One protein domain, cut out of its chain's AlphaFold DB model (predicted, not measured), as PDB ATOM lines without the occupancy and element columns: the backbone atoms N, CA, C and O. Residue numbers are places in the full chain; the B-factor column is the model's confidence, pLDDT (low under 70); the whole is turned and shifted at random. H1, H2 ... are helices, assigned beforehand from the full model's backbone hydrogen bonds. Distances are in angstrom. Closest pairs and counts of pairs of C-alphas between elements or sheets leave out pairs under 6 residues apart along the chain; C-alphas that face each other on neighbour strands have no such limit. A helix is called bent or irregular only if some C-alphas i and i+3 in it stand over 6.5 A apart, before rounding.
ATOM      1  N   SER A  97     -69.115   9.116-129.719       86.25
ATOM      2  CA  SER A  97     -68.071  10.101-130.018       86.25
ATOM      3  C   SER A  97     -67.913  11.163-128.918       86.25
ATOM      4  O   SER A  97     -68.843  11.479-128.168       86.25
ATOM      5  N   TRP A  98     -66.742  11.805-128.887       88.81
ATOM      6  CA  TRP A  98     -66.440  12.919-127.981       88.81
ATOM      7  C   TRP A  98     -67.433  14.091-128.100       88.81
ATOM      8  O   TRP A  98     -67.651  14.818-127.132       88.81
ATOM      9  N   ARG A  99     -68.059  14.268-129.275       88.75
ATOM     10  CA  ARG A  99     -69.072  15.307-129.533       88.75
ATOM     11  C   ARG A  99     -70.422  14.974-128.906       88.75
ATOM     12  O   ARG A  99     -71.088  15.862-128.387       88.75
ATOM     13  N   ALA A 100     -70.818  13.703-128.943       88.44
ATOM     14  CA  ALA A 100     -72.066  13.246-128.334       88.44
ATOM     15  C   ALA A 100     -72.003  13.314-126.798       88.44
ATOM     16  O   ALA A 100     -73.002  13.595-126.140       88.44
ATOM     17  N   ASN A 101     -70.803  13.155-126.237       90.44
ATOM     18  CA  ASN A 101     -70.511  13.252-124.809       90.44
ATOM     19  C   ASN A 101     -70.267  14.699-124.330       90.44
ATOM     20  O   ASN A 101     -69.351  14.956-123.554       90.44
ATOM     21  N   TYR A 102     -71.073  15.676-124.761       88.75
ATOM     22  CA  TYR A 102     -70.853  17.080-124.377       88.75
ATOM     23  C   TYR A 102     -71.010  17.341-122.867       88.75
ATOM     24  O   TYR A 102     -70.336  18.209-122.308       88.75
ATOM     25  N   THR A 103     -71.853  16.558-122.185       90.69
ATOM     26  CA  THR A 103     -72.053  16.631-120.730       90.69
ATOM     27  C   THR A 103     -70.797  16.259-119.947       90.69
ATOM     28  O   THR A 103     -70.568  16.816-118.874       90.69
ATOM     29  N   PHE A 104     -69.934  15.402-120.504       91.38
ATOM     30  CA  PHE A 104     -68.628  15.089-119.925       91.38
ATOM     31  C   PHE A 104     -67.744  16.340-119.826       91.38
ATOM     32  O   PHE A 104     -67.136  16.571-118.785       91.38
ATOM     33  N   TRP A 105     -67.715  17.187-120.861       93.81
ATOM     34  CA  TRP A 105     -66.914  18.420-120.862       93.81
ATOM     35  C   TRP A 105     -67.442  19.452-119.869       93.81
ATOM     36  O   TRP A 105     -66.655  20.099-119.181       93.81
ATOM     37  N   ILE A 106     -68.770  19.568-119.749       92.19
ATOM     38  CA  ILE A 106     -69.416  20.428-118.747       92.19
ATOM     39  C   ILE A 106     -69.043  19.953-117.343       92.19
ATOM     40  O   ILE A 106     -68.598  20.748-116.519       92.19
ATOM     41  N   ARG A 107     -69.165  18.649-117.084       92.31
ATOM     42  CA  ARG A 107     -68.791  18.048-115.803       92.31
ATOM     43  C   ARG A 107     -67.314  18.287-115.493       92.31
ATOM     44  O   ARG A 107     -66.986  18.705-114.386       92.31
ATOM     45  N   LEU A 108     -66.440  18.095-116.481       92.50
ATOM     46  CA  LEU A 108     -65.006  18.332-116.349       92.50
ATOM     47  C   LEU A 108     -64.710  19.793-115.980       92.50
ATOM     48  O   LEU A 108     -63.945  20.035-115.051       92.50
ATOM     49  N   PHE A 109     -65.374  20.749-116.634       94.75
ATOM     50  CA  PHE A 109     -65.246  22.179-116.352       94.75
ATOM     51  C   PHE A 109     -65.742  22.562-114.951       94.75
ATOM     52  O   PHE A 109     -65.049  23.245-114.202       94.75
ATOM     53  N   VAL A 110     -66.938  22.111-114.568       92.44
ATOM     54  CA  VAL A 110     -67.524  22.445-113.260       92.44
ATOM     55  C   VAL A 110     -66.728  21.797-112.128       92.44
ATOM     56  O   VAL A 110     -66.533  22.419-111.089       92.44
ATOM     57  N   SER A 111     -66.210  20.582-112.331       91.06
ATOM     58  CA  SER A 111     -65.401  19.885-111.325       91.06
ATOM     59  C   SER A 111     -64.019  20.512-111.103       91.06
ATOM     60  O   SER A 111     -63.487  20.432-109.996       91.06
ATOM     61  N   SER A 112     -63.435  21.164-112.117       93.25
ATOM     62  CA  SER A 112     -62.120  21.806-112.000       93.25
ATOM     63  C   SER A 112     -62.176  23.206-111.378       93.25
ATOM     64  O   SER A 112     -61.195  23.630-110.764       93.25
ATOM     65  N   LEU A 113     -63.316  23.904-111.448       94.44
ATOM     66  CA  LEU A 113     -63.477  25.248-110.877       94.44
ATOM     67  C   LEU A 113     -63.181  25.317-109.365       94.44
ATOM     68  O   LEU A 113     -62.379  26.169-108.977       94.44
ATOM     69  N   PRO A 114     -63.742  24.448-108.495       92.31
ATOM     70  CA  PRO A 114     -63.414  24.449-107.068       92.31
ATOM     71  C   PRO A 114     -61.922  24.255-106.794       92.31
ATOM     72  O   PRO A 114     -61.379  24.880-105.887       92.31
ATOM     73  N   ILE A 115     -61.252  23.428-107.601       91.81
ATOM     74  CA  ILE A 115     -59.812  23.173-107.483       91.81
ATOM     75  C   ILE A 115     -59.035  24.448-107.822       91.81
ATOM     76  O   ILE A 115     -58.157  24.853-107.063       91.81
ATOM     77  N   ALA A 116     -59.383  25.112-108.926       95.00
ATOM     78  CA  ALA A 116     -58.724  26.345-109.339       95.00
ATOM     79  C   ALA A 116     -58.964  27.487-108.336       95.00
ATOM     80  O   ALA A 116     -58.012  28.142-107.920       95.00
ATOM     81  N   PHE A 117     -60.204  27.691-107.874       94.81
ATOM     82  CA  PHE A 117     -60.499  28.678-106.829       94.81
ATOM     83  C   PHE A 117     -59.761  28.366-105.529       94.81
ATOM     84  O   PHE A 117     -59.121  29.255-104.969       94.81
ATOM     85  N   GLY A 118     -59.804  27.111-105.073       92.19
ATOM     86  CA  GLY A 118     -59.091  26.662-103.880       92.19
ATOM     87  C   GLY A 118     -57.594  26.949-103.966       92.19
ATOM     88  O   GLY A 118     -57.032  27.508-103.029       92.19
ATOM     89  N   GLY A 119     -56.973  26.671-105.116       92.38
ATOM     90  CA  GLY A 119     -55.576  27.013-105.377       92.38
ATOM     91  C   GLY A 119     -55.308  28.518-105.299       92.38
ATOM     92  O   GLY A 119     -54.334  28.935-104.669       92.38
ATOM     93  N   VAL A 120     -56.175  29.353-105.887       94.38
ATOM     94  CA  VAL A 120     -55.974  30.813-105.877       94.38
ATOM     95  C   VAL A 120     -56.081  31.357-104.459       94.38
ATOM     96  O   VAL A 120     -55.217  32.125-104.037       94.38
ATOM     97  N   TYR A 121     -57.107  30.945-103.710       92.88
ATOM     98  CA  TYR A 121     -57.280  31.360-102.319       92.88
ATOM     99  C   TYR A 121     -56.146  30.847-101.433       92.88
ATOM    100  O   TYR A 121     -55.624  31.616-100.633       92.88
ATOM    101  N   GLN A 122     -55.680  29.612-101.635       91.19
ATOM    102  CA  GLN A 122     -54.521  29.073-100.922       91.19
ATOM    103  C   GLN A 122     -53.289  29.971-101.077       91.19
ATOM    104  O   GLN A 122     -52.600  30.241-100.095       91.19
ATOM    105  N   VAL A 123     -53.004  30.454-102.290       91.06
ATOM    106  CA  VAL A 123     -51.858  31.352-102.506       91.06
ATOM    107  C   VAL A 123     -52.147  32.751-101.972       91.06
ATOM    108  O   VAL A 123     -51.266  33.358-101.364       91.06
ATOM    109  N   LYS A 124     -53.375  33.249-102.157       90.56
ATOM    110  CA  LYS A 124     -53.814  34.573-101.698       90.56
ATOM    111  C   LYS A 124     -53.643  34.757-100.188       90.56
ATOM    112  O   LYS A 124     -53.213  35.825 -99.779       90.56
ATOM    113  N   GLU A 125     -53.929  33.730 -99.390       87.38
ATOM    114  CA  GLU A 125     -53.784  33.765 -97.924       87.38
ATOM    115  C   GLU A 125     -52.320  33.848 -97.453       87.38
ATOM    116  O   GLU A 125     -52.047  34.218 -96.315       87.38
ATOM    117  N   VAL A 126     -51.361  33.496 -98.314       85.81
ATOM    118  CA  VAL A 126     -49.928  33.491 -97.975       85.81
ATOM    119  C   VAL A 126     -49.221  34.761 -98.449       85.81
ATOM    120  O   VAL A 126     -48.225  35.173 -97.851       85.81
ATOM    121  N   ILE A 127     -49.701  35.365 -99.536       87.06
ATOM    122  CA  ILE A 127     -49.120  36.582-100.111       87.06
ATOM    123  C   ILE A 127     -49.706  37.844 -99.471       87.06
ATOM    124  O   ILE A 127     -50.709  37.815 -98.765       87.06
ATOM    125  N   GLN A 128     -49.073  38.987 -99.737       80.88
ATOM    126  CA  GLN A 128     -49.539  40.270 -99.215       80.88
ATOM    127  C   GLN A 128     -50.960  40.610 -99.716       80.88
ATOM    128  O   GLN A 128     -51.260  40.408-100.902       80.88
ATOM    129  N   PRO A 129     -51.831  41.170 -98.852       80.00
ATOM    130  CA  PRO A 129     -53.149  41.640 -99.261       80.00
ATOM    131  C   PRO A 129     -53.057  42.652-100.413       80.00
ATOM    132  O   PRO A 129     -52.192  43.521-100.417       80.00
ATOM    133  N   GLY A 130     -53.957  42.544-101.393       80.94
ATOM    134  CA  GLY A 130     -54.041  43.475-102.527       80.94
ATOM    135  C   GLY A 130     -53.176  43.129-103.747       80.94
ATOM    136  O   GLY A 130     -53.301  43.796-104.769       80.94
ATOM    137  N   VAL A 131     -52.358  42.070-103.694       86.56
ATOM    138  CA  VAL A 131     -51.528  41.640-104.841       86.56
ATOM    139  C   VAL A 131     -52.364  41.086-106.001       86.56
ATOM    140  O   VAL A 131     -52.006  41.279-107.160       86.56
ATOM    141  N   ILE A 132     -53.469  40.395-105.704       89.69
ATOM    142  CA  ILE A 132     -54.365  39.815-106.712       89.69
ATOM    143  C   ILE A 132     -55.743  40.480-106.664       89.69
ATOM    144  O   ILE A 132     -56.375  40.565-105.608       89.69
ATOM    145  N   SER A 133     -56.212  40.945-107.820       91.50
ATOM    146  CA  SER A 133     -57.545  41.534-107.975       91.50
ATOM    147  C   SER A 133     -58.628  40.455-108.046       91.50
ATOM    148  O   SER A 133     -58.366  39.327-108.461       91.50
ATOM    149  N   THR A 134     -59.874  40.796-107.704       92.50
ATOM    150  CA  THR A 134     -61.023  39.881-107.856       92.50
ATOM    151  C   THR A 134     -61.172  39.399-109.299       92.50
ATOM    152  O   THR A 134     -61.408  38.218-109.539       92.50
ATOM    153  N   THR A 135     -60.942  40.287-110.269       92.81
ATOM    154  CA  THR A 135     -60.923  39.935-111.693       92.81
ATOM    155  C   THR A 135     -59.813  38.939-112.012       92.81
ATOM    156  O   THR A 135     -60.057  37.995-112.752       92.81
ATOM    157  N   GLY A 136     -58.626  39.086-111.417       93.75
ATOM    158  CA  GLY A 136     -57.524  38.134-111.561       93.75
ATOM    159  C   GLY A 136     -57.842  36.753-110.981       93.75
ATOM    160  O   GLY A 136     -57.506  35.736-111.583       93.75
ATOM    161  N   ILE A 137     -58.560  36.695-109.856       95.19
ATOM    162  CA  ILE A 137     -59.037  35.430-109.271       95.19
ATOM    163  C   ILE A 137     -59.985  34.722-110.249       95.19
ATOM    164  O   ILE A 137     -59.784  33.550-110.567       95.19
ATOM    165  N   ILE A 138     -60.986  35.445-110.759       96.94
ATOM    166  CA  ILE A 138     -61.974  34.907-111.705       96.94
ATOM    167  C   ILE A 138     -61.291  34.493-113.013       96.94
ATOM    168  O   ILE A 138     -61.493  33.375-113.481       96.94
ATOM    169  N   ALA A 139     -60.439  35.351-113.577       96.25
ATOM    170  CA  ALA A 139     -59.704  35.072-114.806       96.25
ATOM    171  C   ALA A 139     -58.789  33.852-114.655       96.25
ATOM    172  O   ALA A 139     -58.731  33.021-115.559       96.25
ATOM    173  N   THR A 140     -58.130  33.696-113.503       96.00
ATOM    174  CA  THR A 140     -57.299  32.522-113.230       96.00
ATOM    175  C   THR A 140     -58.121  31.250-113.164       96.00
ATOM    176  O   THR A 140     -57.782  30.276-113.837       96.00
ATOM    177  N   ALA A 141     -59.217  31.253-112.405       96.94
ATOM    178  CA  ALA A 141     -60.052  30.070-112.251       96.94
ATOM    179  C   ALA A 141     -60.704  29.662-113.579       96.94
ATOM    180  O   ALA A 141     -60.480  28.555-114.067       96.94
ATOM    181  N   PHE A 142     -61.449  30.568-114.209       97.75
ATOM    182  CA  PHE A 142     -62.179  30.269-115.440       97.75
ATOM    183  C   PHE A 142     -61.247  30.064-116.637       97.75
ATOM    184  O   PHE A 142     -61.460  29.134-117.411       97.75
ATOM    185  N   GLY A 143     -60.203  30.885-116.776       97.56
ATOM    186  CA  GLY A 143     -59.248  30.793-117.880       97.56
ATOM    187  C   GLY A 143     -58.473  29.478-117.873       97.56
ATOM    188  O   GLY A 143     -58.435  28.781-118.888       97.56
ATOM    189  N   SER A 144     -57.936  29.077-116.716       97.31
ATOM    190  CA  SER A 144     -57.221  27.799-116.598       97.31
ATOM    191  C   SER A 144     -58.132  26.594-116.844       97.31
ATOM    192  O   SER A 144     -57.746  25.682-117.577       97.31
ATOM    193  N   CYS A 145     -59.362  26.609-116.317       97.62
ATOM    194  CA  CYS A 145     -60.340  25.540-116.533       97.62
ATOM    195  C   CYS A 145     -60.793  25.455-117.997       97.62
ATOM    196  O   CYS A 145     -60.902  24.356-118.541       97.62
ATOM    197  N   ALA A 146     -61.011  26.595-118.659       97.88
ATOM    198  CA  ALA A 146     -61.400  26.638-120.064       97.88
ATOM    199  C   ALA A 146     -60.287  26.095-120.969       97.88
ATOM    200  O   ALA A 146     -60.548  25.224-121.798       97.88
ATOM    201  N   CYS A 147     -59.039  26.539-120.774       97.94
ATOM    202  CA  CYS A 147     -57.889  26.026-121.523       97.94
ATOM    203  C   CYS A 147     -57.662  24.531-121.279       97.94
ATOM    204  O   CYS A 147     -57.381  23.790-122.219       97.94
ATOM    205  N   TYR A 148     -57.836  24.068-120.041       96.25
ATOM    206  CA  TYR A 148     -57.748  22.654-119.687       96.25
ATOM    207  C   TYR A 148     -58.785  21.792-120.413       96.25
ATOM    208  O   TYR A 148     -58.435  20.778-121.025       96.25
ATOM    209  N   VAL A 149     -60.056  22.199-120.394       96.50
ATOM    210  CA  VAL A 149     -61.131  21.467-121.079       96.50
ATOM    211  C   VAL A 149     -60.945  21.526-122.592       96.50
ATOM    212  O   VAL A 149     -61.051  20.494-123.248       96.50
ATOM    213  N   ALA A 150     -60.591  22.688-123.145       96.94
ATOM    214  CA  ALA A 150     -60.324  22.848-124.573       96.94
ATOM    215  C   ALA A 150     -59.165  21.960-125.045       96.94
ATOM    216  O   ALA A 150     -59.292  21.271-126.057       96.94
ATOM    217  N   LEU A 151     -58.064  21.910-124.286       96.38
ATOM    218  CA  LEU A 151     -56.950  21.009-124.570       96.38
ATOM    219  C   LEU A 151     -57.399  19.546-124.507       96.38
ATOM    220  O   LEU A 151     -57.048  18.759-125.378       96.38
ATOM    221  N   THR A 152     -58.197  19.175-123.507       94.81
ATOM    222  CA  THR A 152     -58.679  17.795-123.363       94.81
ATOM    223  C   THR A 152     -59.595  17.396-124.526       94.81
ATOM    224  O   THR A 152     -59.454  16.299-125.065       94.81
ATOM    225  N   ILE A 153     -60.474  18.295-124.978       95.25
ATOM    226  CA  ILE A 153     -61.291  18.102-126.188       95.25
ATOM    227  C   ILE A 153     -60.397  17.938-127.418       95.25
ATOM    228  O   ILE A 153     -60.626  17.036-128.220       95.25
ATOM    229  N   LEU A 154     -59.363  18.772-127.557       95.50
ATOM    230  CA  LEU A 154     -58.419  18.691-128.670       95.50
ATOM    231  C   LEU A 154     -57.701  17.335-128.695       95.50
ATOM    232  O   LEU A 154     -57.655  16.694-129.740       95.50
ATOM    233  N   VAL A 155     -57.210  16.850-127.550       94.56
ATOM    234  CA  VAL A 155     -56.591  15.516-127.452       94.56
ATOM    235  C   VAL A 155     -57.596  14.417-127.806       94.56
ATOM    236  O   VAL A 155     -57.261  13.507-128.563       94.56
ATOM    237  N   ALA A 156     -58.836  14.502-127.316       93.44
ATOM    238  CA  ALA A 156     -59.883  13.536-127.650       93.44
ATOM    239  C   ALA A 156     -60.229  13.529-129.149       93.44
ATOM    240  O   ALA A 156     -60.512  12.468-129.705       93.44
ATOM    241  N   ALA A 157     -60.200  14.697-129.798       92.94
ATOM    242  CA  ALA A 157     -60.486  14.852-131.220       92.94
ATOM    243  C   ALA A 157     -59.336  14.372-132.117       92.94
ATOM    244  O   ALA A 157     -59.601  13.822-133.182       92.94
ATOM    245  N   LEU A 158     -58.083  14.582-131.697       94.12
ATOM    246  CA  LEU A 158     -56.894  14.219-132.474       94.12
ATOM    247  C   LEU A 158     -56.452  12.767-132.277       94.12
ATOM    248  O   LEU A 158     -55.841  12.201-133.177       94.12
ATOM    249  N   TRP A 159     -56.717  12.174-131.109       92.88
ATOM    250  CA  TRP A 159     -56.194  10.852-130.768       92.88
ATOM    251  C   TRP A 159     -57.284   9.789-130.650       92.88
ATOM    252  O   TRP A 159     -57.442   8.960-131.544       92.88
ATOM    253  N   LYS A 160     -58.004   9.759-129.526       88.44
ATOM    254  CA  LYS A 160     -59.077   8.797-129.262       88.44
ATOM    255  C   LYS A 160     -59.930   9.270-128.091       88.44
ATOM    256  O   LYS A 160     -59.414   9.813-127.114       88.44
ATOM    257  N   PHE A 161     -61.226   8.983-128.164       88.12
ATOM    258  CA  PHE A 161     -62.156   9.111-127.047       88.12
ATOM    259  C   PHE A 161     -62.676   7.724-126.627       88.12
ATOM    260  O   PHE A 161     -63.002   6.929-127.513       88.12
ATOM    261  N   PRO A 162     -62.758   7.417-125.318       88.00
ATOM    262  CA  PRO A 162     -62.194   8.165-124.188       88.00
ATOM    263  C   PRO A 162     -60.654   8.148-124.192       88.00
ATOM    264  O   PRO A 162     -60.033   7.213-124.698       88.00
ATOM    265  N   ILE A 163     -60.035   9.190-123.628       88.38
ATOM    266  CA  ILE A 163     -58.572   9.347-123.627       88.38
ATOM    267  C   ILE A 163     -57.943   8.313-122.672       88.38
ATOM    268  O   ILE A 163     -58.287   8.309-121.482       88.38
ATOM    269  N   PRO A 164     -57.000   7.468-123.134       84.69
ATOM    270  CA  PRO A 164     -56.301   6.533-122.258       84.69
ATOM    271  C   PRO A 164     -55.492   7.307-121.215       84.69
ATOM    272  O   PRO A 164     -54.731   8.206-121.559       84.69
ATOM    273  N   PHE A 165     -55.675   6.985-119.931       82.19
ATOM    274  CA  PHE A 165     -55.057   7.719-118.816       82.19
ATOM    275  C   PHE A 165     -55.314   9.238-118.852       82.19
ATOM    276  O   PHE A 165     -54.483  10.022-118.395       82.19
ATOM    277  N   GLY A 166     -56.475   9.669-119.368       85.12
ATOM    278  CA  GLY A 166     -56.769  11.084-119.620       85.12
ATOM    279  C   GLY A 166     -56.519  12.004-118.425       85.12
ATOM    280  O   GLY A 166     -55.957  13.081-118.589       85.12
ATOM    281  N   TYR A 167     -56.837  11.569-117.204       83.88
ATOM    282  CA  TYR A 167     -56.572  12.364-116.002       83.88
ATOM    283  C   TYR A 167     -55.069  12.584-115.745       83.88
ATOM    284  O   TYR A 167     -54.638  13.707-115.494       83.88
ATOM    285  N   VAL A 168     -54.253  11.532-115.889       87.31
ATOM    286  CA  VAL A 168     -52.790  11.591-115.710       87.31
ATOM    287  C   VAL A 168     -52.142  12.495-116.759       87.31
ATOM    288  O   VAL A 168     -51.259  13.285-116.435       87.31
ATOM    289  N   LEU A 169     -52.608  12.417-118.007       88.31
ATOM    290  CA  LEU A 169     -52.075  13.222-119.108       88.31
ATOM    291  C   LEU A 169     -52.445  14.705-119.005       88.31
ATOM    292  O   LEU A 169     -51.688  15.559-119.459       88.31
ATOM    293  N   THR A 170     -53.609  15.024-118.440       90.19
ATOM    294  CA  THR A 170     -54.180  16.376-118.527       90.19
ATOM    295  C   THR A 170     -53.917  17.233-117.289       90.19
ATOM    296  O   THR A 170     -53.949  18.461-117.383       90.19
ATOM    297  N   ILE A 171     -53.573  16.636-116.144       90.62
ATOM    298  CA  ILE A 171     -53.304  17.390-114.911       90.62
ATOM    299  C   ILE A 171     -52.004  18.202-114.950       90.62
ATOM    300  O   ILE A 171     -51.972  19.316-114.433       90.62
ATOM    301  N   GLY A 172     -50.954  17.709-115.616       91.44
ATOM    302  CA  GLY A 172     -49.740  18.494-115.870       91.44
ATOM    303  C   GLY A 172     -50.056  19.784-116.641       91.44
ATOM    304  O   GLY A 172     -49.789  20.874-116.131       91.44
ATOM    305  N   PRO A 173     -50.704  19.691-117.819       94.12
ATOM    306  CA  PRO A 173     -51.201  20.857-118.544       94.12
ATOM    307  C   PRO A 173     -52.124  21.772-117.729       94.12
ATOM    308  O   PRO A 173     -51.978  22.988-117.812       94.12
ATOM    309  N   PHE A 174     -53.033  21.224-116.911       94.75
ATOM    310  CA  PHE A 174     -53.879  22.029-116.019       94.75
ATOM    311  C   PHE A 174     -53.047  22.895-115.070       94.75
ATOM    312  O   PHE A 174     -53.277  24.100-114.979       94.75
ATOM    313  N   VAL A 175     -52.046  22.302-114.410       94.06
ATOM    314  CA  VAL A 175     -51.137  23.025-113.511       94.06
ATOM    315  C   VAL A 175     -50.384  24.119-114.271       94.06
ATOM    316  O   VAL A 175     -50.286  25.239-113.776       94.06
ATOM    317  N   VAL A 176     -49.908  23.846-115.490       95.25
ATOM    318  CA  VAL A 176     -49.228  24.854-116.323       95.25
ATOM    319  C   VAL A 176     -50.161  26.014-116.669       95.25
ATOM    320  O   VAL A 176     -49.789  27.168-116.456       95.25
ATOM    321  N   PHE A 177     -51.379  25.743-117.150       97.00
ATOM    322  CA  PHE A 177     -52.353  26.799-117.439       97.00
ATOM    323  C   PHE A 177     -52.676  27.613-116.191       97.00
ATOM    324  O   PHE A 177     -52.646  28.841-116.236       97.00
ATOM    325  N   TYR A 178     -52.922  26.944-115.068       95.75
ATOM    326  CA  TYR A 178     -53.159  27.597-113.791       95.75
ATOM    327  C   TYR A 178     -52.015  28.552-113.420       95.75
ATOM    328  O   TYR A 178     -52.266  29.724-113.143       95.75
ATOM    329  N   MET A 179     -50.758  28.094-113.481       94.19
ATOM    330  CA  MET A 179     -49.586  28.924-113.179       94.19
ATOM    331  C   MET A 179     -49.492  30.136-114.107       94.19
ATOM    332  O   MET A 179     -49.266  31.250-113.639       94.19
ATOM    333  N   VAL A 180     -49.694  29.940-115.412       95.06
ATOM    334  CA  VAL A 180     -49.646  31.026-116.401       95.06
ATOM    335  C   VAL A 180     -50.710  32.077-116.096       95.06
ATOM    336  O   VAL A 180     -50.375  33.248-115.932       95.06
ATOM    337  N   PHE A 181     -51.975  31.679-115.957       95.62
ATOM    338  CA  PHE A 181     -53.054  32.626-115.675       95.62
ATOM    339  C   PHE A 181     -52.895  33.321-114.315       95.62
ATOM    340  O   PHE A 181     -53.178  34.516-114.204       95.62
ATOM    341  N   PHE A 182     -52.400  32.609-113.300       94.12
ATOM    342  CA  PHE A 182     -52.129  33.184-111.986       94.12
ATOM    343  C   PHE A 182     -51.044  34.267-112.061       94.12
ATOM    344  O   PHE A 182     -51.223  35.372-111.548       94.12
ATOM    345  N   LEU A 183     -49.935  33.991-112.755       93.00
ATOM    346  CA  LEU A 183     -48.848  34.958-112.941       93.00
ATOM    347  C   LEU A 183     -49.282  36.162-113.786       93.00
ATOM    348  O   LEU A 183     -48.916  37.295-113.467       93.00
ATOM    349  N   LEU A 184     -50.095  35.942-114.824       93.12
ATOM    350  CA  LEU A 184     -50.682  37.022-115.621       93.12
ATOM    351  C   LEU A 184     -51.617  37.907-114.787       93.12
ATOM    352  O   LEU A 184     -51.607  39.124-114.958       93.12
ATOM    353  N   SER A 185     -52.366  37.317-113.855       92.69
ATOM    354  CA  SER A 185     -53.298  38.037-112.977       92.69
ATOM    355  C   SER A 185     -52.609  38.955-111.963       92.69
ATOM    356  O   SER A 185     -53.201  39.946-111.542       92.69
ATOM    357  N   ILE A 186     -51.369  38.642-111.578       90.44
ATOM    358  CA  ILE A 186     -50.521  39.502-110.732       90.44
ATOM    359  C   ILE A 186     -49.790  40.547-111.584       90.44
ATOM    360  O   ILE A 186     -49.623  41.699-111.186       90.44
ATOM    361  N   GLY A 187     -49.352  40.137-112.774       88.38
ATOM    362  CA  GLY A 187     -48.630  40.968-113.723       88.38
ATOM    363  C   GLY A 187     -47.106  40.953-113.513       88.38
ATOM    364  O   GLY A 187     -46.607  40.950-112.382       88.38
ATOM    365  N   PRO A 188     -46.316  41.002-114.604       82.81
ATOM    366  CA  PRO A 188     -44.859  40.868-114.543       82.81
ATOM    367  C   PRO A 188     -44.174  42.024-113.801       82.81
ATOM    368  O   PRO A 188     -43.149  41.816-113.157       82.81
ATOM    369  N   ARG A 189     -44.748  43.235-113.831       83.31
ATOM    370  CA  ARG A 189     -44.175  44.424-113.172       83.31
ATOM    371  C   ARG A 189     -44.140  44.280-111.647       83.31
ATOM    372  O   ARG A 189     -43.109  44.528-111.033       83.31
ATOM    373  N   VAL A 190     -45.240  43.818-111.047       85.31
ATOM    374  CA  VAL A 190     -45.338  43.580-109.595       85.31
ATOM    375  C   VAL A 190     -44.354  42.491-109.169       85.31
ATOM    376  O   VAL A 190     -43.673  42.610-108.149       85.31
ATOM    377  N   LEU A 191     -44.224  41.456-109.999       85.12
ATOM    378  CA  LEU A 191     -43.343  40.328-109.741       85.12
ATOM    379  C   LEU A 191     -41.855  40.724-109.790       85.12
ATOM    380  O   LEU A 191     -41.082  40.316-108.923       85.12
ATOM    381  N   VAL A 192     -41.452  41.558-110.753       85.94
ATOM    382  CA  VAL A 192     -40.074  42.076-110.863       85.94
ATOM    383  C   VAL A 192     -39.707  42.941-109.656       85.94
ATOM    384  O   VAL A 192     -38.630  42.766-109.084       85.94
ATOM    385  N   ASN A 193     -40.626  43.800-109.212       87.56
ATOM    386  CA  ASN A 193     -40.379  44.776-108.150       87.56
ATOM    387  C   ASN A 193     -40.237  44.158-106.747       87.56
ATOM    388  O   ASN A 193     -39.733  44.815-105.843       87.56
ATOM    389  N   SER A 194     -40.668  42.909-106.533       87.25
ATOM    390  CA  SER A 194     -40.696  42.281-105.203       87.25
ATOM    391  C   SER A 194     -40.082  40.872-105.194       87.25
ATOM    392  O   SER A 194     -40.766  39.887-105.485       87.25
ATOM    393  N   PRO A 195     -38.791  40.713-104.827       86.44
ATOM    394  CA  PRO A 195     -38.157  39.392-104.725       86.44
ATOM    395  C   PRO A 195     -38.772  38.504-103.631       86.44
ATOM    396  O   PRO A 195     -38.867  37.289-103.807       86.44
ATOM    397  N   ALA A 196     -39.252  39.093-102.531       86.50
ATOM    398  CA  ALA A 196     -39.923  38.353-101.460       86.50
ATOM    399  C   ALA A 196     -41.239  37.711-101.938       86.50
ATOM    400  O   ALA A 196     -41.471  36.525-101.703       86.50
ATOM    401  N   LEU A 197     -42.052  38.469-102.684       87.56
ATOM    402  CA  LEU A 197     -43.302  37.988-103.270       87.56
ATOM    403  C   LEU A 197     -43.054  36.842-104.260       87.56
ATOM    404  O   LEU A 197     -43.728  35.815-104.199       87.56
ATOM    405  N   ARG A 198     -42.034  36.970-105.120       87.75
ATOM    406  CA  ARG A 198     -41.609  35.897-106.037       87.75
ATOM    407  C   ARG A 198     -41.314  34.596-105.307       87.75
ATOM    408  O   ARG A 198     -41.785  33.544-105.726       87.75
ATOM    409  N   ARG A 199     -40.561  34.665-104.208       87.50
ATOM    410  CA  ARG A 199     -40.210  33.483-103.412       87.50
ATOM    411  C   ARG A 199     -41.440  32.834-102.775       87.50
ATOM    412  O   ARG A 199     -41.534  31.609-102.773       87.50
ATOM    413  N   GLN A 200     -42.383  33.632-102.270       87.94
ATOM    414  CA  GLN A 200     -43.642  33.124-101.714       87.94
ATOM    415  C   GLN A 200     -44.496  32.440-102.785       87.94
ATOM    416  O   GLN A 200     -44.901  31.294-102.593       87.94
ATOM    417  N   ILE A 201     -44.704  33.097-103.931       89.50
ATOM    418  CA  ILE A 201     -45.458  32.536-105.059       89.50
ATOM    419  C   ILE A 201     -44.798  31.250-105.544       89.50
ATOM    420  O   ILE A 201     -45.478  30.242-105.674       89.50
ATOM    421  N   PHE A 202     -43.481  31.249-105.751       88.50
ATOM    422  CA  PHE A 202     -42.751  30.064-106.193       88.50
ATOM    423  C   PHE A 202     -42.935  28.887-105.228       88.50
ATOM    424  O   PHE A 202     -43.253  27.783-105.661       88.50
ATOM    425  N   SER A 203     -42.817  29.134-103.921       88.19
ATOM    426  CA  SER A 203     -43.070  28.116-102.896       88.19
ATOM    427  C   SER A 203     -44.493  27.548-102.996       88.19
ATOM    428  O   SER A 203     -44.671  26.333-103.016       88.19
ATOM    429  N   GLN A 204     -45.509  28.404-103.141       90.44
ATOM    430  CA  GLN A 204     -46.900  27.952-103.280       90.44
ATOM    431  C   GLN A 204     -47.165  27.232-104.610       90.44
ATOM    432  O   GLN A 204     -47.891  26.242-104.639       90.44
ATOM    433  N   MET A 205     -46.532  27.657-105.704       88.31
ATOM    434  CA  MET A 205     -46.614  26.967-106.994       88.31
ATOM    435  C   MET A 205     -45.996  25.568-106.921       88.31
ATOM    436  O   MET A 205     -46.557  24.629-107.483       88.31
ATOM    437  N   LEU A 206     -44.892  25.394-106.186       88.62
ATOM    438  CA  LEU A 206     -44.326  24.068-105.919       88.62
ATOM    439  C   LEU A 206     -45.283  23.191-105.106       88.62
ATOM    440  O   LEU A 206     -45.408  22.003-105.401       88.62
ATOM    441  N   VAL A 207     -45.984  23.757-104.119       87.56
ATOM    442  CA  VAL A 207     -47.009  23.025-103.355       87.56
ATOM    443  C   VAL A 207     -48.140  22.557-104.275       87.56
ATOM    444  O   VAL A 207     -48.518  21.388-104.219       87.56
ATOM    445  N   ILE A 208     -48.635  23.421-105.162       89.56
ATOM    446  CA  ILE A 208     -49.691  23.081-106.131       89.56
ATOM    447  C   ILE A 208     -49.207  22.016-107.125       89.56
ATOM    448  O   ILE A 208     -49.916  21.045-107.389       89.56
ATOM    449  N   ALA A 209     -47.979  22.135-107.631       87.88
ATOM    450  CA  ALA A 209     -47.390  21.123-108.506       87.88
ATOM    451  C   ALA A 209     -47.257  19.763-107.800       87.88
ATOM    452  O   ALA A 209     -47.580  18.727-108.380       87.88
ATOM    453  N   ALA A 210     -46.849  19.756-106.528       86.88
ATOM    454  CA  ALA A 210     -46.771  18.540-105.723       86.88
ATOM    455  C   ALA A 210     -48.154  17.909-105.483       86.88
ATOM    456  O   ALA A 210     -48.287  16.688-105.551       86.88
ATOM    457  N   GLN A 211     -49.197  18.714-105.256       86.69
ATOM    458  CA  GLN A 211     -50.582  18.226-105.180       86.69
ATOM    459  C   GLN A 211     -51.035  17.604-106.508       86.69
ATOM    460  O   GLN A 211     -51.620  16.521-106.504       86.69
ATOM    461  N   GLY A 212     -50.704  18.234-107.640       86.44
ATOM    462  CA  GLY A 212     -50.941  17.671-108.971       86.44
ATOM    463  C   GLY A 212     -50.246  16.320-109.165       86.44
ATOM    464  O   GLY A 212     -50.859  15.368-109.644       86.44
ATOM    465  N   LEU A 213     -48.996  16.188-108.709       84.12
ATOM    466  CA  LEU A 213     -48.265  14.919-108.751       84.12
ATOM    467  C   LEU A 213     -48.926  13.836-107.886       84.12
ATOM    468  O   LEU A 213     -49.018  12.688-108.316       84.12
ATOM    469  N   LEU A 214     -49.429  14.181-106.697       82.88
ATOM    470  CA  LEU A 214     -50.186  13.239-105.865       82.88
ATOM    471  C   LEU A 214     -51.453  12.758-106.581       82.88
ATOM    472  O   LEU A 214     -51.749  11.564-106.569       82.88
ATOM    473  N   ALA A 215     -52.163  13.663-107.250       83.75
ATOM    474  CA  ALA A 215     -53.354  13.334-108.025       83.75
ATOM    475  C   ALA A 215     -53.056  12.429-109.242       83.75
ATOM    476  O   ALA A 215     -53.917  11.639-109.616       83.75
ATOM    477  N   ILE A 216     -51.838  12.454-109.801       83.88
ATOM    478  CA  ILE A 216     -51.352  11.444-110.769       83.88
ATOM    479  C   ILE A 216     -51.028  10.118-110.074       83.88
ATOM    480  O   ILE A 216     -51.365   9.037-110.573       83.88
ATOM    481  N   ALA A 217     -50.335  10.194-108.938       81.75
ATOM    482  CA  ALA A 217     -49.836   9.028-108.230       81.75
ATOM    483  C   ALA A 217     -50.990   8.108-107.820       81.75
ATOM    484  O   ALA A 217     -50.936   6.919-108.115       81.75
ATOM    485  N   TYR A 218     -52.063   8.634-107.223       80.69
ATOM    486  CA  TYR A 218     -53.179   7.817-106.725       80.69
ATOM    487  C   TYR A 218     -53.799   6.876-107.783       80.69
ATOM    488  O   TYR A 218     -53.822   5.665-107.545       80.69
ATOM    489  N   PRO A 219     -54.250   7.355-108.961       81.06
ATOM    490  CA  PRO A 219     -54.732   6.485-110.034       81.06
ATOM    491  C   PRO A 219     -53.673   5.510-110.551       81.06
ATOM    492  O   PRO A 219     -54.003   4.371-110.870       81.06
ATOM    493  N   THR A 220     -52.407   5.930-110.609       79.62
ATOM    494  CA  THR A 220     -51.297   5.085-111.079       79.62
ATOM    495  C   THR A 220     -51.048   3.923-110.119       79.62
ATOM    496  O   THR A 220     -50.998   2.771-110.541       79.62
ATOM    497  N   PHE A 221     -50.993   4.206-108.815       79.81
ATOM    498  CA  PHE A 221     -50.929   3.198-107.759       79.81
ATOM    499  C   PHE A 221     -52.115   2.237-107.845       79.81
ATOM    500  O   PHE A 221     -51.920   1.028-107.772       79.81
ATOM    501  N   GLY A 222     -53.329   2.751-108.062       79.62
ATOM    502  CA  GLY A 222     -54.520   1.918-108.239       79.62
ATOM    503  C   GLY A 222     -54.461   1.029-109.485       79.62
ATOM    504  O   GLY A 222     -54.847  -0.137-109.427       79.62
ATOM    505  N   ALA A 223     -53.958   1.549-110.606       80.31
ATOM    506  CA  ALA A 223     -53.808   0.796-111.850       80.31
ATOM    507  C   ALA A 223     -52.763  -0.320-111.728       80.31
ATOM    508  O   ALA A 223     -52.983  -1.411-112.253       80.31
ATOM    509  N   ILE A 224     -51.659  -0.066-111.020       81.31
ATOM    510  CA  ILE A 224     -50.643  -1.080-110.710       81.31
ATOM    511  C   ILE A 224     -51.239  -2.125-109.767       81.31
ATOM    512  O   ILE A 224     -51.202  -3.309-110.074       81.31
ATOM    513  N   PHE A 225     -51.874  -1.694-108.674       81.12
ATOM    514  CA  PHE A 225     -52.486  -2.591-107.693       81.12
ATOM    515  C   PHE A 225     -53.477  -3.576-108.328       81.12
ATOM    516  O   PHE A 225     -53.454  -4.760-108.012       81.12
ATOM    517  N   LYS A 226     -54.307  -3.117-109.273       81.12
ATOM    518  CA  LYS A 226     -55.272  -3.976-109.980       81.12
ATOM    519  C   LYS A 226     -54.636  -5.023-110.906       81.12
ATOM    520  O   LYS A 226     -55.316  -5.980-111.250       81.12
ATOM    521  N   GLN A 227     -53.384  -4.836-111.324       83.25
ATOM    522  CA  GLN A 227     -52.653  -5.789-112.172       83.25
ATOM    523  C   GLN A 227     -51.893  -6.845-111.360       83.25
ATOM    524  O   GLN A 227     -51.469  -7.851-111.917       83.25
ATOM    525  N   LEU A 228     -51.729  -6.621-110.056       83.44
ATOM    526  CA  LEU A 228     -51.030  -7.527-109.155       83.44
ATOM    527  C   LEU A 228     -51.946  -8.668-108.700       83.44
ATOM    528  O   LEU A 228     -53.152  -8.486-108.508       83.44
ATOM    529  N   SER A 229     -51.360  -9.840-108.478       80.12
ATOM    530  CA  SER A 229     -52.043 -10.984-107.870       80.12
ATOM    531  C   SER A 229     -52.267 -10.772-106.360       80.12
ATOM    532  O   SER A 229     -51.668  -9.888-105.752       80.12
ATOM    533  N   GLY A 230     -53.128 -11.564-105.707       79.56
ATOM    534  CA  GLY A 230     -53.555 -11.295-104.317       79.56
ATOM    535  C   GLY A 230     -52.420 -11.198-103.276       79.56
ATOM    536  O   GLY A 230     -52.495 -10.400-102.338       79.56
ATOM    537  N   HIS A 231     -51.333 -11.952-103.456       80.31
ATOM    538  CA  HIS A 231     -50.168 -11.882-102.569       80.31
ATOM    539  C   HIS A 231     -49.312 -10.631-102.838       80.31
ATOM    540  O   HIS A 231     -48.882  -9.958-101.901       80.31
ATOM    541  N   GLU A 232     -49.139 -10.256-104.105       78.12
ATOM    542  CA  GLU A 232     -48.433  -9.039-104.518       78.12
ATOM    543  C   GLU A 232     -49.207  -7.767-104.147       78.12
ATOM    544  O   GLU A 232     -48.606  -6.782-103.724       78.12
ATOM    545  N   GLN A 233     -50.543  -7.793-104.222       78.94
ATOM    546  CA  GLN A 233     -51.414  -6.726-103.723       78.94
ATOM    547  C   GLN A 233     -51.167  -6.474-102.235       78.94
ATOM    548  O   GLN A 233     -50.958  -5.331-101.827       78.94
ATOM    549  N   THR A 234     -51.123  -7.542-101.434       78.50
ATOM    550  CA  THR A 234     -50.876  -7.453 -99.988       78.50
ATOM    551  C   THR A 234     -49.519  -6.810 -99.696       78.50
ATOM    552  O   THR A 234     -49.433  -5.919 -98.851       78.50
ATOM    553  N   ALA A 235     -48.470  -7.181-100.438       77.69
ATOM    554  CA  ALA A 235     -47.157  -6.545-100.327       77.69
ATOM    555  C   ALA A 235     -47.178  -5.067-100.773       77.69
ATOM    556  O   ALA A 235     -46.592  -4.204-100.116       77.69
ATOM    557  N   PHE A 236     -47.897  -4.747-101.850       78.25
ATOM    558  CA  PHE A 236     -47.968  -3.397-102.415       78.25
ATOM    559  C   PHE A 236     -48.710  -2.397-101.516       78.25
ATOM    560  O   PHE A 236     -48.375  -1.212-101.513       78.25
ATOM    561  N   VAL A 237     -49.654  -2.846-100.678       79.81
ATOM    562  CA  VAL A 237     -50.309  -1.982 -99.671       79.81
ATOM    563  C   VAL A 237     -49.286  -1.347 -98.724       79.81
ATOM    564  O   VAL A 237     -49.451  -0.188 -98.337       79.81
ATOM    565  N   PHE A 238     -48.192  -2.044 -98.400       79.12
ATOM    566  CA  PHE A 238     -47.134  -1.520 -97.530       79.12
ATOM    567  C   PHE A 238     -46.250  -0.455 -98.196       79.12
ATOM    568  O   PHE A 238     -45.560   0.291 -97.497       79.12
ATOM    569  N   VAL A 239     -46.329  -0.287 -99.521       75.19
ATOM    570  CA  VAL A 239     -45.591   0.752-100.259       75.19
ATOM    571  C   VAL A 239     -46.124   2.153 -99.940       75.19
ATOM    572  O   VAL A 239     -45.336   3.085 -99.771       75.19
ATOM    573  N   LEU A 240     -47.443   2.322 -99.777       71.44
ATOM    574  CA  LEU A 240     -48.044   3.618 -99.421       71.44
ATOM    575  C   LEU A 240     -47.509   4.188 -98.089       71.44
ATOM    576  O   LEU A 240     -47.104   5.355 -98.064       71.44
ATOM    577  N   PRO A 241     -47.483   3.418 -96.981       70.88
ATOM    578  CA  PRO A 241     -46.859   3.830 -95.726       70.88
ATOM    579  C   PRO A 241     -45.391   4.242 -95.880       70.88
ATOM    580  O   PRO A 241     -44.993   5.260 -95.312       70.88
ATOM    581  N   ILE A 242     -44.611   3.499 -96.673       74.38
ATOM    582  CA  ILE A 242     -43.181   3.762 -96.900       74.38
ATOM    583  C   ILE A 242     -42.991   5.079 -97.658       74.38
ATOM    584  O   ILE A 242     -42.231   5.941 -97.221       74.38
ATOM    585  N   ILE A 243     -43.737   5.301 -98.743       70.12
ATOM    586  CA  ILE A 243     -43.688   6.559 -99.506       70.12
ATOM    587  C   ILE A 243     -44.119   7.740 -98.636       70.12
ATOM    588  O   ILE A 243     -43.445   8.772 -98.601       70.12
ATOM    589  N   LYS A 244     -45.218   7.589 -97.886       65.00
ATOM    590  CA  LYS A 244     -45.727   8.621 -96.972       65.00
ATOM    591  C   LYS A 244     -44.693   8.994 -95.909       65.00
ATOM    592  O   LYS A 244     -44.591  10.164 -95.542       65.00
ATOM    593  N   PHE A 245     -43.937   8.019 -95.419       71.50
ATOM    594  CA  PHE A 245     -42.847   8.224 -94.472       71.50
ATOM    595  C   PHE A 245     -41.664   8.962 -95.116       71.50
ATOM    596  O   PHE A 245     -41.213   9.979 -94.585       71.50
ATOM    597  N   SER A 246     -41.228   8.531 -96.300       71.12
ATOM    598  CA  SER A 246     -40.113   9.143 -97.035       71.12
ATOM    599  C   SER A 246     -40.377  10.602 -97.414       71.12
ATOM    600  O   SER A 246     -39.521  11.458 -97.196       71.12
ATOM    601  N   ILE A 247     -41.580  10.924 -97.906       65.81
ATOM    602  CA  ILE A 247     -41.969  12.306 -98.248       65.81
ATOM    603  C   ILE A 247     -41.967  13.195 -97.001       65.81
ATOM    604  O   ILE A 247     -41.445  14.310 -97.026       65.81
ATOM    605  N   LYS A 248     -42.513  12.695 -95.885       55.06
ATOM    606  CA  LYS A 248     -42.493  13.403 -94.598       55.06
ATOM    607  C   LYS A 248     -41.068  13.712 -94.141       55.06
ATOM    608  O   LYS A 248     -40.808  14.829 -93.697       55.06
ATOM    609  N   GLN A 249     -40.153  12.758 -94.286       64.62
ATOM    610  CA  GLN A 249     -38.753  12.939 -93.918       64.62
ATOM    611  C   GLN A 249     -38.044  13.946 -94.834       64.62
ATOM    612  O   GLN A 249     -37.312  14.804 -94.347       64.62
ATOM    613  N   PHE A 250     -38.301  13.895 -96.143       66.25
ATOM    614  CA  PHE A 250     -37.726  14.827 -97.114       66.25
ATOM    615  C   PHE A 250     -38.150  16.278 -96.851       66.25
ATOM    616  O   PHE A 250     -37.300  17.157 -96.717       66.25
ATOM    617  N   ILE A 251     -39.455  16.527 -96.690       56.84
ATOM    618  CA  ILE A 251     -39.991  17.867 -96.386       56.84
ATOM    619  C   ILE A 251     -39.405  18.403 -95.071       56.84
ATOM    620  O   ILE A 251     -39.051  19.579 -94.982       56.84
ATOM    621  N   ALA A 252     -39.248  17.541 -94.062       57.09
ATOM    622  CA  ALA A 252     -38.676  17.925 -92.777       57.09
ATOM    623  C   ALA A 252     -37.193  18.335 -92.873       57.09
ATOM    624  O   ALA A 252     -36.782  19.254 -92.167       57.09
ATOM    625  N   THR A 253     -36.412  17.692 -93.744       57.41
ATOM    626  CA  THR A 253     -34.998  18.023 -93.994       57.41
ATOM    627  C   THR A 253     -34.841  19.306 -94.812       57.41
ATOM    628  O   THR A 253     -33.980  20.135 -94.526       57.41
TER     629      THR A 253
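What this domain is: This is residues 97 to 253 of the 280 residues of an uncharacterized protein of Phytophthora fragariae (UniProt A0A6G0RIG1). A loose, flat bundle of long helices: H3 sits between H2 and the longest helix, H5, while the bent H1 crosses H2 and reaches H5 with its second arm. H5 runs on past the bundle to a far end, where short H6 folds back along it and H7 leads away, its residues 241 to 253 sticking out free. Small H4 makes the corner between H3 and H5 at the opposite end. The 157 printed residues have seven named helices, H1 to H7 in chain order, and no named strand, so the class is all helix. The whole is loose, with a radius of gyration of the C-alphas of 18.6 A and spans of 57 by 49 by 21 A.

Where its parts are: H1, residues 102 to 124, was assigned as one helix by its hydrogen bonds but is bent, with C-alphas 111 and 114 6.5 A apart. Its arms are H1a, residues 102 to 111, from C-alpha 102 at (-70.853, 17.080, -124.377), and H1b, residues 114 to 124. H2, residues 134 to 158, is 35.8 A long. H3, residues 166 to 186, is 30.4 A long, kinks by 25 degrees near residue 173 and is only just irregular, with C-alphas 169 and 172 6.6 A apart. H4 is residues 188 to 193. H5, residues 195 to 227, is 48.0 A long and starts at C-alpha 195 (-38.157, 39.392, -104.725). H6 is residues 230 to 237. H7, residues 239 to 253, is 21.2 A long and ends at C-alpha 253 (-34.998, 18.023, -93.994).

How they stand to each other: H1b, H2, H3 and H5 form an up and down bundle, each running against the one before. H1a touches H2 at Phe 109 and Cys 145, C-alphas 5.9 A apart. H1b and H2, a hairpin, touch at Ala 116 and Ala 141, C-alphas 4.9 A apart. H2 and H3, also a hairpin, touch at a shallow tilt of 31 degrees, closest at the C-alphas of Gly 136 and Ser 185, 4.5 A apart. H3 touches residues 205 to 219 of H5 at a shallow tilt of 10 degrees, opposite ways; the C-alphas of Val 168 and Ile 216, 5.1 A apart, are closest. H5, the hub, touches four helices, but only just touches H1b, with 3 pairs of C-alphas within 8 A, the closest Val 123 and Gln 204 at 6.1 A. H4 and H5 only just touch, and only at the corner, with 3 such pairs, the closest Leu 191 and Arg 198 at 6.0 A. H5 and H6, a hairpin, only just touch, with 3 such pairs, the closest Phe 225 and Gln 233 at 5.8 A. H7 and H5 are apart. Each O i to N i+4 pair is within hydrogen-bond range in H1a, H1b, H2, H4, H6 and H7; H3 has 15 of 17 and H5 27 of 29.

The domain as a whole: The C-alphas farthest apart, those of Asn 193 and His 231, are 57.8 A apart. The printed part has no cut and no long link. Mean pLDDT of the printed part is 86.9; residue 244 and residues 247 to 253 are under 70.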